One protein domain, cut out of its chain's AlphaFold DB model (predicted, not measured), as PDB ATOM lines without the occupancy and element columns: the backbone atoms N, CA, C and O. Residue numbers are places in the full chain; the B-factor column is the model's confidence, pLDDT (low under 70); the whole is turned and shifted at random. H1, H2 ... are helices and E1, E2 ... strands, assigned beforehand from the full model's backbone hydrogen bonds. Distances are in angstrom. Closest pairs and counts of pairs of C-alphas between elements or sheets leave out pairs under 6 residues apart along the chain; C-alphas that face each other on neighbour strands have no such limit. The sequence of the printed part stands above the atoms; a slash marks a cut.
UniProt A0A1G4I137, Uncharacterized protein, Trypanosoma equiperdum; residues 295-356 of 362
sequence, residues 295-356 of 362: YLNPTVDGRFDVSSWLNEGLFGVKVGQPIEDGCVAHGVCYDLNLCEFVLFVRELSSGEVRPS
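Overview. This is residues 295 to 356 of the 362 residues of an uncharacterized protein of Trypanosoma equiperdum (UniProt A0A1G4I137). A long, strongly twisted hairpin of E2 and E3 makes the middle of this domain, with a short strand on each side, E1 beside E2 and E4 beside E3, and one short helix, H1, packed across the hairpin. The hairpin's tip, residues 335 to 340, sticks out. The 62 printed residues hold one named helix and then four named strands, an antiparallel sheet in the order E1, E2, E3, E4; the class is mixed, helices and strands. The whole is compact, with a radius of gyration of the C-alphas of 10.9 A and spans of 30 by 23 by 21 A.

Arrangement. Start at E2, residues 327 to 335, which bends by 63 degrees at residue 331. Its antiparallel neighbour is E3, residues 340 to 347, with N 330 and O 344 2.8 A apart, within hydrogen-bond range. At the edges look for E1, residues 322 to 324, where N 327 and O 324 are 2.9 A apart, and E4, residues 353 to 355, where N 345 and O 354 are 2.8 A apart. The four strands form a meander, each the antiparallel neighbour of the one before; E1 and E4 are apart. H1, residues 308 to 315, is on the sheet at a height of 9.3 A, across the strands at 86 degrees to E2 on the local plane. Its closest C-alphas to E2 are those of Asn 311 and Val 332, 6.3 A apart. In H1 every O i to N i+4 pair is within hydrogen-bond range.

Along the chain. Find C-alpha 308 at (173.959, 140.676, 137.724), where H1 begins. E2 runs 20.8 A from C-alpha 327 at (155.959, 142.400, 138.115), and E3 runs 22.2 A. E4 ends at C-alpha 355, (160.344, 150.666, 143.760).

Size, cuts and confidence. The C-alphas farthest apart, those of Tyr 295 and Ser 349, are 31.1 A apart. Residues 295 to 307 hold no named element. The printed part has no cut, no link is long, and no printed residue has a pLDDT under 70.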
ATOM      1  N   TYR A 295     179.286 152.533 142.950       93.00
ATOM      2  CA  TYR A 295     179.213 151.118 142.591       93.00
ATOM      3  C   TYR A 295     178.169 150.838 141.512       93.00
ATOM      4  O   TYR A 295     178.161 149.734 140.976       93.00
ATOM      5  N   LEU A 296     177.317 151.812 141.176       92.38
ATOM      6  CA  LEU A 296     176.397 151.699 140.053       92.38
ATOM      7  C   LEU A 296     177.159 151.717 138.726       92.38
ATOM      8  O   LEU A 296     177.986 152.590 138.470       92.38
ATOM      9  N   ASN A 297     176.787 150.802 137.842       90.06
ATOM     10  CA  ASN A 297     177.099 150.817 136.425       90.06
ATOM     11  C   ASN A 297     175.797 151.054 135.638       90.06
ATOM     12  O   ASN A 297     175.170 150.097 135.163       90.06
ATOM     13  N   PRO A 298     175.330 152.314 135.561       83.81
ATOM     14  CA  PRO A 298     174.032 152.612 134.987       83.81
ATOM     15  C   PRO A 298     173.990 152.325 133.482       83.81
ATOM     16  O   PRO A 298     174.979 152.453 132.760       83.81
ATOM     17  N   THR A 299     172.805 151.959 133.002       83.38
ATOM     18  CA  THR A 299     172.469 151.810 131.584       83.38
ATOM     19  C   THR A 299     172.623 153.126 130.808       83.38
ATOM     20  O   THR A 299     172.910 154.179 131.369       83.38
ATOM     21  N   VAL A 300     172.429 153.090 129.483       73.38
ATOM     22  CA  VAL A 300     172.591 154.262 128.593       73.38
ATOM     23  C   VAL A 300     171.680 155.438 128.981       73.38
ATOM     24  O   VAL A 300     172.055 156.593 128.807       73.38
ATOM     25  N   ASP A 301     170.504 155.158 129.540       75.62
ATOM     26  CA  ASP A 301     169.568 156.132 130.118       75.62
ATOM     27  C   ASP A 301     169.996 156.657 131.504       75.62
ATOM     28  O   ASP A 301     169.327 157.516 132.076       75.62
ATOM     29  N   GLY A 302     171.117 156.171 132.044       78.62
ATOM     30  CA  GLY A 302     171.796 156.699 133.227       78.62
ATOM     31  C   GLY A 302     171.112 156.398 134.560       78.62
ATOM     32  O   GLY A 302     171.603 156.830 135.600       78.62
ATOM     33  N   ARG A 303     169.974 155.693 134.549       85.50
ATOM     34  CA  ARG A 303     169.068 155.629 135.703       85.50
ATOM     35  C   ARG A 303     169.172 154.346 136.522       85.50
ATOM     36  O   ARG A 303     169.008 154.408 137.739       85.50
ATOM     37  N   PHE A 304     169.420 153.206 135.881       92.31
ATOM     38  CA  PHE A 304     169.378 151.897 136.533       92.31
ATOM     39  C   PHE A 304     170.628 151.077 136.236       92.31
ATOM     40  O   PHE A 304     171.110 151.046 135.110       92.31
ATOM     41  N   ASP A 305     171.113 150.353 137.234       94.56
ATOM     42  CA  ASP A 305     172.062 149.265 137.064       94.56
ATOM     43  C   ASP A 305     171.294 147.959 136.803       94.56
ATOM     44  O   ASP A 305     170.478 147.514 137.619       94.56
ATOM     45  N   VAL A 306     171.555 147.343 135.650       94.31
ATOM     46  CA  VAL A 306     170.948 146.067 135.226       94.31
ATOM     47  C   VAL A 306     171.937 144.898 135.272       94.31
ATOM     48  O   VAL A 306     171.661 143.818 134.749       94.31
ATOM     49  N   SER A 307     173.113 145.107 135.864       93.62
ATOM     50  CA  SER A 307     174.139 144.081 135.999       93.62
ATOM     51  C   SER A 307     173.715 143.009 137.004       93.62
ATOM     52  O   SER A 307     173.053 143.285 138.010       93.62
ATOM     53  N   SER A 308     174.142 141.769 136.763       93.19
ATOM     54  CA  SER A 308     173.959 140.676 137.724       93.19
ATOM     55  C   SER A 308     174.671 140.955 139.044       93.19
ATOM     56  O   SER A 308     174.163 140.592 140.097       93.19
ATOM     57  N   TRP A 309     175.818 141.637 139.010       94.56
ATOM     58  CA  TRP A 309     176.646 141.874 140.189       94.56
ATOM     59  C   TRP A 309     175.903 142.635 141.294       94.56
ATOM     60  O   TRP A 309     175.909 142.193 142.440       94.56
ATOM     61  N   LEU A 310     175.209 143.724 140.952       94.00
ATOM     62  CA  LEU A 310     174.450 144.520 141.922       94.00
ATOM     63  C   LEU A 310     173.071 143.924 142.230       94.00
ATOM     64  O   LEU A 310     172.670 143.874 143.394       94.00
ATOM     65  N   ASN A 311     172.352 143.454 141.207       94.19
ATOM     66  CA  ASN A 311     170.994 142.925 141.373       94.19
ATOM     67  C   ASN A 311     170.997 141.598 142.155       94.19
ATOM     68  O   ASN A 311     170.270 141.457 143.139       94.19
ATOM     69  N   GLU A 312     171.852 140.644 141.777       93.69
ATOM     70  CA  GLU A 312     171.976 139.377 142.505       93.69
ATOM     71  C   GLU A 312     172.753 139.575 143.810       93.69
ATOM     72  O   GLU A 312     172.414 138.968 144.818       93.69
ATOM     73  N   GLY A 313     173.757 140.457 143.823       93.31
ATOM     74  CA  GLY A 313     174.606 140.678 144.990       93.31
ATOM     75  C   GLY A 313     173.914 141.350 146.176       93.31
ATOM     76  O   GLY A 313     174.130 140.937 147.312       93.31
ATOM     77  N   LEU A 314     173.095 142.381 145.938       93.44
ATOM     78  CA  LEU A 314     172.424 143.127 147.015       93.44
ATOM     79  C   LEU A 314     170.972 142.704 147.255       93.44
ATOM     80  O   LEU A 314     170.426 143.003 148.317       93.44
ATOM     81  N   PHE A 315     170.339 142.041 146.284       92.69
ATOM     82  CA  PHE A 315     168.917 141.697 146.350       92.69
ATOM     83  C   PHE A 315     168.610 140.239 145.990       92.69
ATOM     84  O   PHE A 315     167.445 139.854 146.064       92.69
ATOM     85  N   GLY A 316     169.591 139.434 145.568       92.44
ATOM     86  CA  GLY A 316     169.364 138.024 145.234       92.44
ATOM     87  C   GLY A 316     168.498 137.779 144.008       92.44
ATOM     88  O   GLY A 316     167.911 136.703 143.877       92.44
ATOM     89  N   VAL A 317     168.347 138.778 143.139       93.00
ATOM     90  CA  VAL A 317     167.419 138.714 142.006       93.00
ATOM     91  C   VAL A 317     168.114 139.004 140.693       93.00
ATOM     92  O   VAL A 317     169.017 139.829 140.603       93.00
ATOM     93  N   LYS A 318     167.641 138.346 139.638       94.62
ATOM     94  CA  LYS A 318     168.061 138.620 138.264       94.62
ATOM     95  C   LYS A 318     167.113 139.610 137.615       94.62
ATOM     96  O   LYS A 318     165.902 139.515 137.796       94.62
ATOM     97  N   VAL A 319     167.635 140.512 136.790       94.12
ATOM     98  CA  VAL A 319     166.787 141.365 135.947       94.12
ATOM     99  C   VAL A 319     165.885 140.482 135.074       94.12
ATOM    100  O   VAL A 319     166.340 139.518 134.461       94.12
ATOM    101  N   GLY A 320     164.589 140.788 135.051       94.06
ATOM    102  CA  GLY A 320     163.550 139.992 134.395       94.06
ATOM    103  C   GLY A 320     162.959 138.860 135.244       94.06
ATOM    104  O   GLY A 320     161.973 138.258 134.823       94.06
ATOM    105  N   GLN A 321     163.500 138.578 136.434       94.69
ATOM    106  CA  GLN A 321     162.944 137.580 137.348       94.69
ATOM    107  C   GLN A 321     161.582 138.037 137.903       94.69
ATOM    108  O   GLN A 321     161.476 139.183 138.351       94.69
ATOM    109  N   PRO A 322     160.554 137.167 137.929       92.94
ATOM    110  CA  PRO A 322     159.297 137.441 138.624       92.94
ATOM    111  C   PRO A 322     159.519 137.534 140.137       92.94
ATOM    112  O   PRO A 322     160.123 136.629 140.719       92.94
ATOM    113  N   ILE A 323     159.046 138.613 140.765       87.12
ATOM    114  CA  ILE A 323     159.257 138.858 142.208       87.12
ATOM    115  C   ILE A 323     158.016 139.360 142.950       87.12
ATOM    116  O   ILE A 323     157.901 139.118 144.144       87.12
ATOM    117  N   GLU A 324     157.092 140.018 142.255       86.00
ATOM    118  CA  GLU A 324     155.799 140.466 142.778       86.00
ATOM    119  C   GLU A 324     154.721 140.046 141.777       86.00
ATOM    120  O   GLU A 324     155.022 139.815 140.598       86.00
ATOM    121  N   ASP A 325     153.465 139.971 142.214       85.69
ATOM    122  CA  ASP A 325     152.358 139.616 141.329       85.69
ATOM    123  C   ASP A 325     152.309 140.563 140.122       85.69
ATOM    124  O   ASP A 325     152.177 141.783 140.245       85.69
ATOM    125  N   GLY A 326     152.476 139.989 138.928       89.19
ATOM    126  CA  GLY A 326     152.488 140.737 137.674       89.19
ATOM    127  C   GLY A 326     153.700 141.652 137.462       89.19
ATOM    128  O   GLY A 326     153.673 142.430 136.511       89.19
ATOM    129  N   CYS A 327     154.759 141.572 138.277       93.06
ATOM    130  CA  CYS A 327     155.959 142.400 138.115       93.06
ATOM    131  C   CYS A 327     157.247 141.574 138.021       93.06
ATOM    132  O   CYS A 327     157.404 140.513 138.630       93.06
ATOM    133  N   VAL A 328     158.213 142.119 137.283       94.94
ATOM    134  CA  VAL A 328     159.562 141.558 137.142       94.94
ATOM    135  C   VAL A 328     160.615 142.547 137.624       94.94
ATOM    136  O   VAL A 328     160.419 143.758 137.524       94.94
ATOM    137  N   ALA A 329     161.754 142.053 138.111       95.00
ATOM    138  CA  ALA A 329     162.888 142.901 138.470       95.00
ATOM    139  C   ALA A 329     163.363 143.714 137.251       95.00
ATOM    140  O   ALA A 329     163.595 143.160 136.175       95.00
ATOM    141  N   HIS A 330     163.482 145.031 137.408       94.81
ATOM    142  CA  HIS A 330     163.891 145.949 136.344       94.81
ATOM    143  C   HIS A 330     165.374 146.308 136.435       94.81
ATOM    144  O   HIS A 330     166.069 146.282 135.425       94.81
ATOM    145  N   GLY A 331     165.845 146.619 137.642       94.69
ATOM    146  CA  GLY A 331     167.213 147.048 137.911       94.69
ATOM    147  C   GLY A 331     167.326 147.706 139.282       94.69
ATOM    148  O   GLY A 331     166.324 147.895 139.977       94.69
ATOM    149  N   VAL A 332     168.538 148.089 139.663       94.62
ATOM    150  CA  VAL A 332     168.834 148.781 140.924       94.62
ATOM    151  C   VAL A 332     169.149 150.248 140.646       94.62
ATOM    152  O   VAL A 332     169.805 150.578 139.666       94.62
ATOM    153  N   CYS A 333     168.703 151.145 141.518       93.81
ATOM    154  CA  CYS A 333     169.111 152.549 141.529       93.81
ATOM    155  C   CYS A 333     169.580 152.924 142.940       93.81
ATOM    156  O   CYS A 333     169.213 152.254 143.907       93.81
ATOM    157  N   TYR A 334     170.376 153.981 143.068       92.56
ATOM    158  CA  TYR A 334     170.745 154.547 144.363       92.56
ATOM    159  C   TYR A 334     169.897 155.787 144.640       92.56
ATOM    160  O   TYR A 334     169.908 156.741 143.861       92.56
ATOM    161  N   ASP A 335     169.156 155.774 145.745       90.31
ATOM    162  CA  ASP A 335     168.400 156.934 146.203       90.31
ATOM    163  C   ASP A 335     169.313 157.828 147.048       90.31
ATOM    164  O   ASP A 335     169.671 157.486 148.175       90.31
ATOM    165  N   LEU A 336     169.690 158.984 146.498       87.00
ATOM    166  CA  LEU A 336     170.564 159.954 147.166       87.00
ATOM    167  C   LEU A 336     169.923 160.593 148.406       87.00
ATOM    168  O   LEU A 336     170.644 161.008 149.307       87.00
ATOM    169  N   ASN A 337     168.590 160.693 148.467       86.12
ATOM    170  CA  ASN A 337     167.907 161.300 149.610       86.12
ATOM    171  C   ASN A 337     167.808 160.327 150.788       86.12
ATOM    172  O   ASN A 337     167.810 160.752 151.942       86.12
ATOM    173  N   LEU A 338     167.685 159.032 150.490       85.81
ATOM    174  CA  LEU A 338     167.568 157.961 151.484       85.81
ATOM    175  C   LEU A 338     168.912 157.266 151.779       85.81
ATOM    176  O   LEU A 338     169.019 156.507 152.747       85.81
ATOM    177  N   CYS A 339     169.938 157.553 150.972       88.31
ATOM    178  CA  CYS A 339     171.264 156.938 151.005       88.31
ATOM    179  C   CYS A 339     171.192 155.404 151.003       88.31
ATOM    180  O   CYS A 339     171.760 154.733 151.866       88.31
ATOM    181  N   GLU A 340     170.434 154.837 150.063       91.94
ATOM    182  CA  GLU A 340     170.289 153.389 149.935       91.94
ATOM    183  C   GLU A 340     170.120 152.938 148.485       91.94
ATOM    184  O   GLU A 340     169.589 153.655 147.635       91.94
ATOM    185  N   PHE A 341     170.512 151.694 148.212       93.81
ATOM    186  CA  PHE A 341     170.127 151.019 146.982       93.81
ATOM    187  C   PHE A 341     168.657 150.603 147.044       93.81
ATOM    188  O   PHE A 341     168.155 150.096 148.052       93.81
ATOM    189  N   VAL A 342     167.962 150.773 145.927       92.31
ATOM    190  CA  VAL A 342     166.552 150.436 145.768       92.31
ATOM    191  C   VAL A 342     166.400 149.568 144.531       92.31
ATOM    192  O   VAL A 342     166.781 149.962 143.429       92.31
ATOM    193  N   LEU A 343     165.820 148.384 144.716       92.88
ATOM    194  CA  LEU A 343     165.380 147.551 143.610       92.88
ATOM    195  C   LEU A 343     164.114 148.151 142.999       92.88
ATOM    196  O   LEU A 343     163.138 148.408 143.709       92.88
ATOM    197  N   PHE A 344     164.118 148.322 141.685       92.88
ATOM    198  CA  PHE A 344     162.953 148.706 140.907       92.88
ATOM    199  C   PHE A 344     162.369 147.494 140.192       92.88
ATOM    200  O   PHE A 344     163.087 146.616 139.705       92.88
ATOM    201  N   VAL A 345     161.046 147.471 140.108       93.44
ATOM    202  CA  VAL A 345     160.265 146.458 139.407       93.44
ATOM    203  C   VAL A 345     159.529 147.105 138.252       93.44
ATOM    204  O   VAL A 345     159.163 148.278 138.322       93.44
ATOM    205  N   ARG A 346     159.308 146.331 137.194       94.12
ATOM    206  CA  ARG A 346     158.485 146.714 136.053       94.12
ATOM    207  C   ARG A 346     157.221 145.873 136.045       94.12
ATOM    208  O   ARG A 346     157.301 144.643 136.011       94.12
ATOM    209  N   GLU A 347     156.076 146.533 136.041       93.38
ATOM    210  CA  GLU A 347     154.783 145.873 135.906       93.38
ATOM    211  C   GLU A 347     154.592 145.371 134.465       93.38
ATOM    212  O   GLU A 347     154.863 146.081 133.495       93.38
ATOM    213  N   LEU A 348     154.147 144.124 134.308       93.12
ATOM    214  CA  LEU A 348     153.997 143.475 133.002       93.12
ATOM    215  C   LEU A 348     152.793 143.998 132.209       93.12
ATOM    216  O   LEU A 348     152.812 143.951 130.982       93.12
ATOM    217  N   SER A 349     151.753 144.473 132.894       92.50
ATOM    218  CA  SER A 349     150.512 144.967 132.286       92.50
ATOM    219  C   SER A 349     150.654 146.393 131.741       92.50
ATOM    220  O   SER A 349     150.211 146.673 130.630       92.50
ATOM    221  N   SER A 350     151.267 147.288 132.519       91.69
ATOM    222  CA  SER A 350     151.356 148.728 132.244       91.69
ATOM    223  C   SER A 350     152.728 149.162 131.718       91.69
ATOM    224  O   SER A 350     152.843 150.202 131.073       91.69
ATOM    225  N   GLY A 351     153.779 148.380 131.994       90.69
ATOM    226  CA  GLY A 351     155.167 148.777 131.770       90.69
ATOM    227  C   GLY A 351     155.700 149.789 132.792       90.69
ATOM    228  O   GLY A 351     156.845 150.220 132.654       90.69
ATOM    229  N   GLU A 352     154.910 150.165 133.803       91.00
ATOM    230  CA  GLU A 352     155.310 151.119 134.838       91.00
ATOM    231  C   GLU A 352     156.492 150.578 135.653       91.00
ATOM    232  O   GLU A 352     156.528 149.401 136.023       91.00
ATOM    233  N   VAL A 353     157.464 151.451 135.937       91.00
ATOM    234  CA  VAL A 353     158.645 151.137 136.748       91.00
ATOM    235  C   VAL A 353     158.542 151.850 138.090       91.00
ATOM    236  O   VAL A 353     158.486 153.079 138.143       91.00
ATOM    237  N   ARG A 354     158.566 151.081 139.180       87.75
ATOM    238  CA  ARG A 354     158.431 151.588 140.554       87.75
ATOM    239  C   ARG A 354     159.366 150.856 141.522       87.75
ATOM    240  O   ARG A 354     159.822 149.760 141.194       87.75
ATOM    241  N   PRO A 355     159.648 151.407 142.715       88.00
ATOM    242  CA  PRO A 355     160.344 150.666 143.760       88.00
ATOM    243  C   PRO A 355     159.622 149.355 144.101       88.00
ATOM    244  O   PRO A 355     158.388 149.302 144.144       88.00
ATOM    245  N   SER A 356     160.398 148.305 144.367       87.25
ATOM    246  CA  SER A 356     159.869 147.038 144.871       87.25
ATOM    247  C   SER A 356     159.218 147.242 146.236       87.25
ATOM    248  O   SER A 356     159.720 148.011 147.066       87.25
TER     249      SER A 356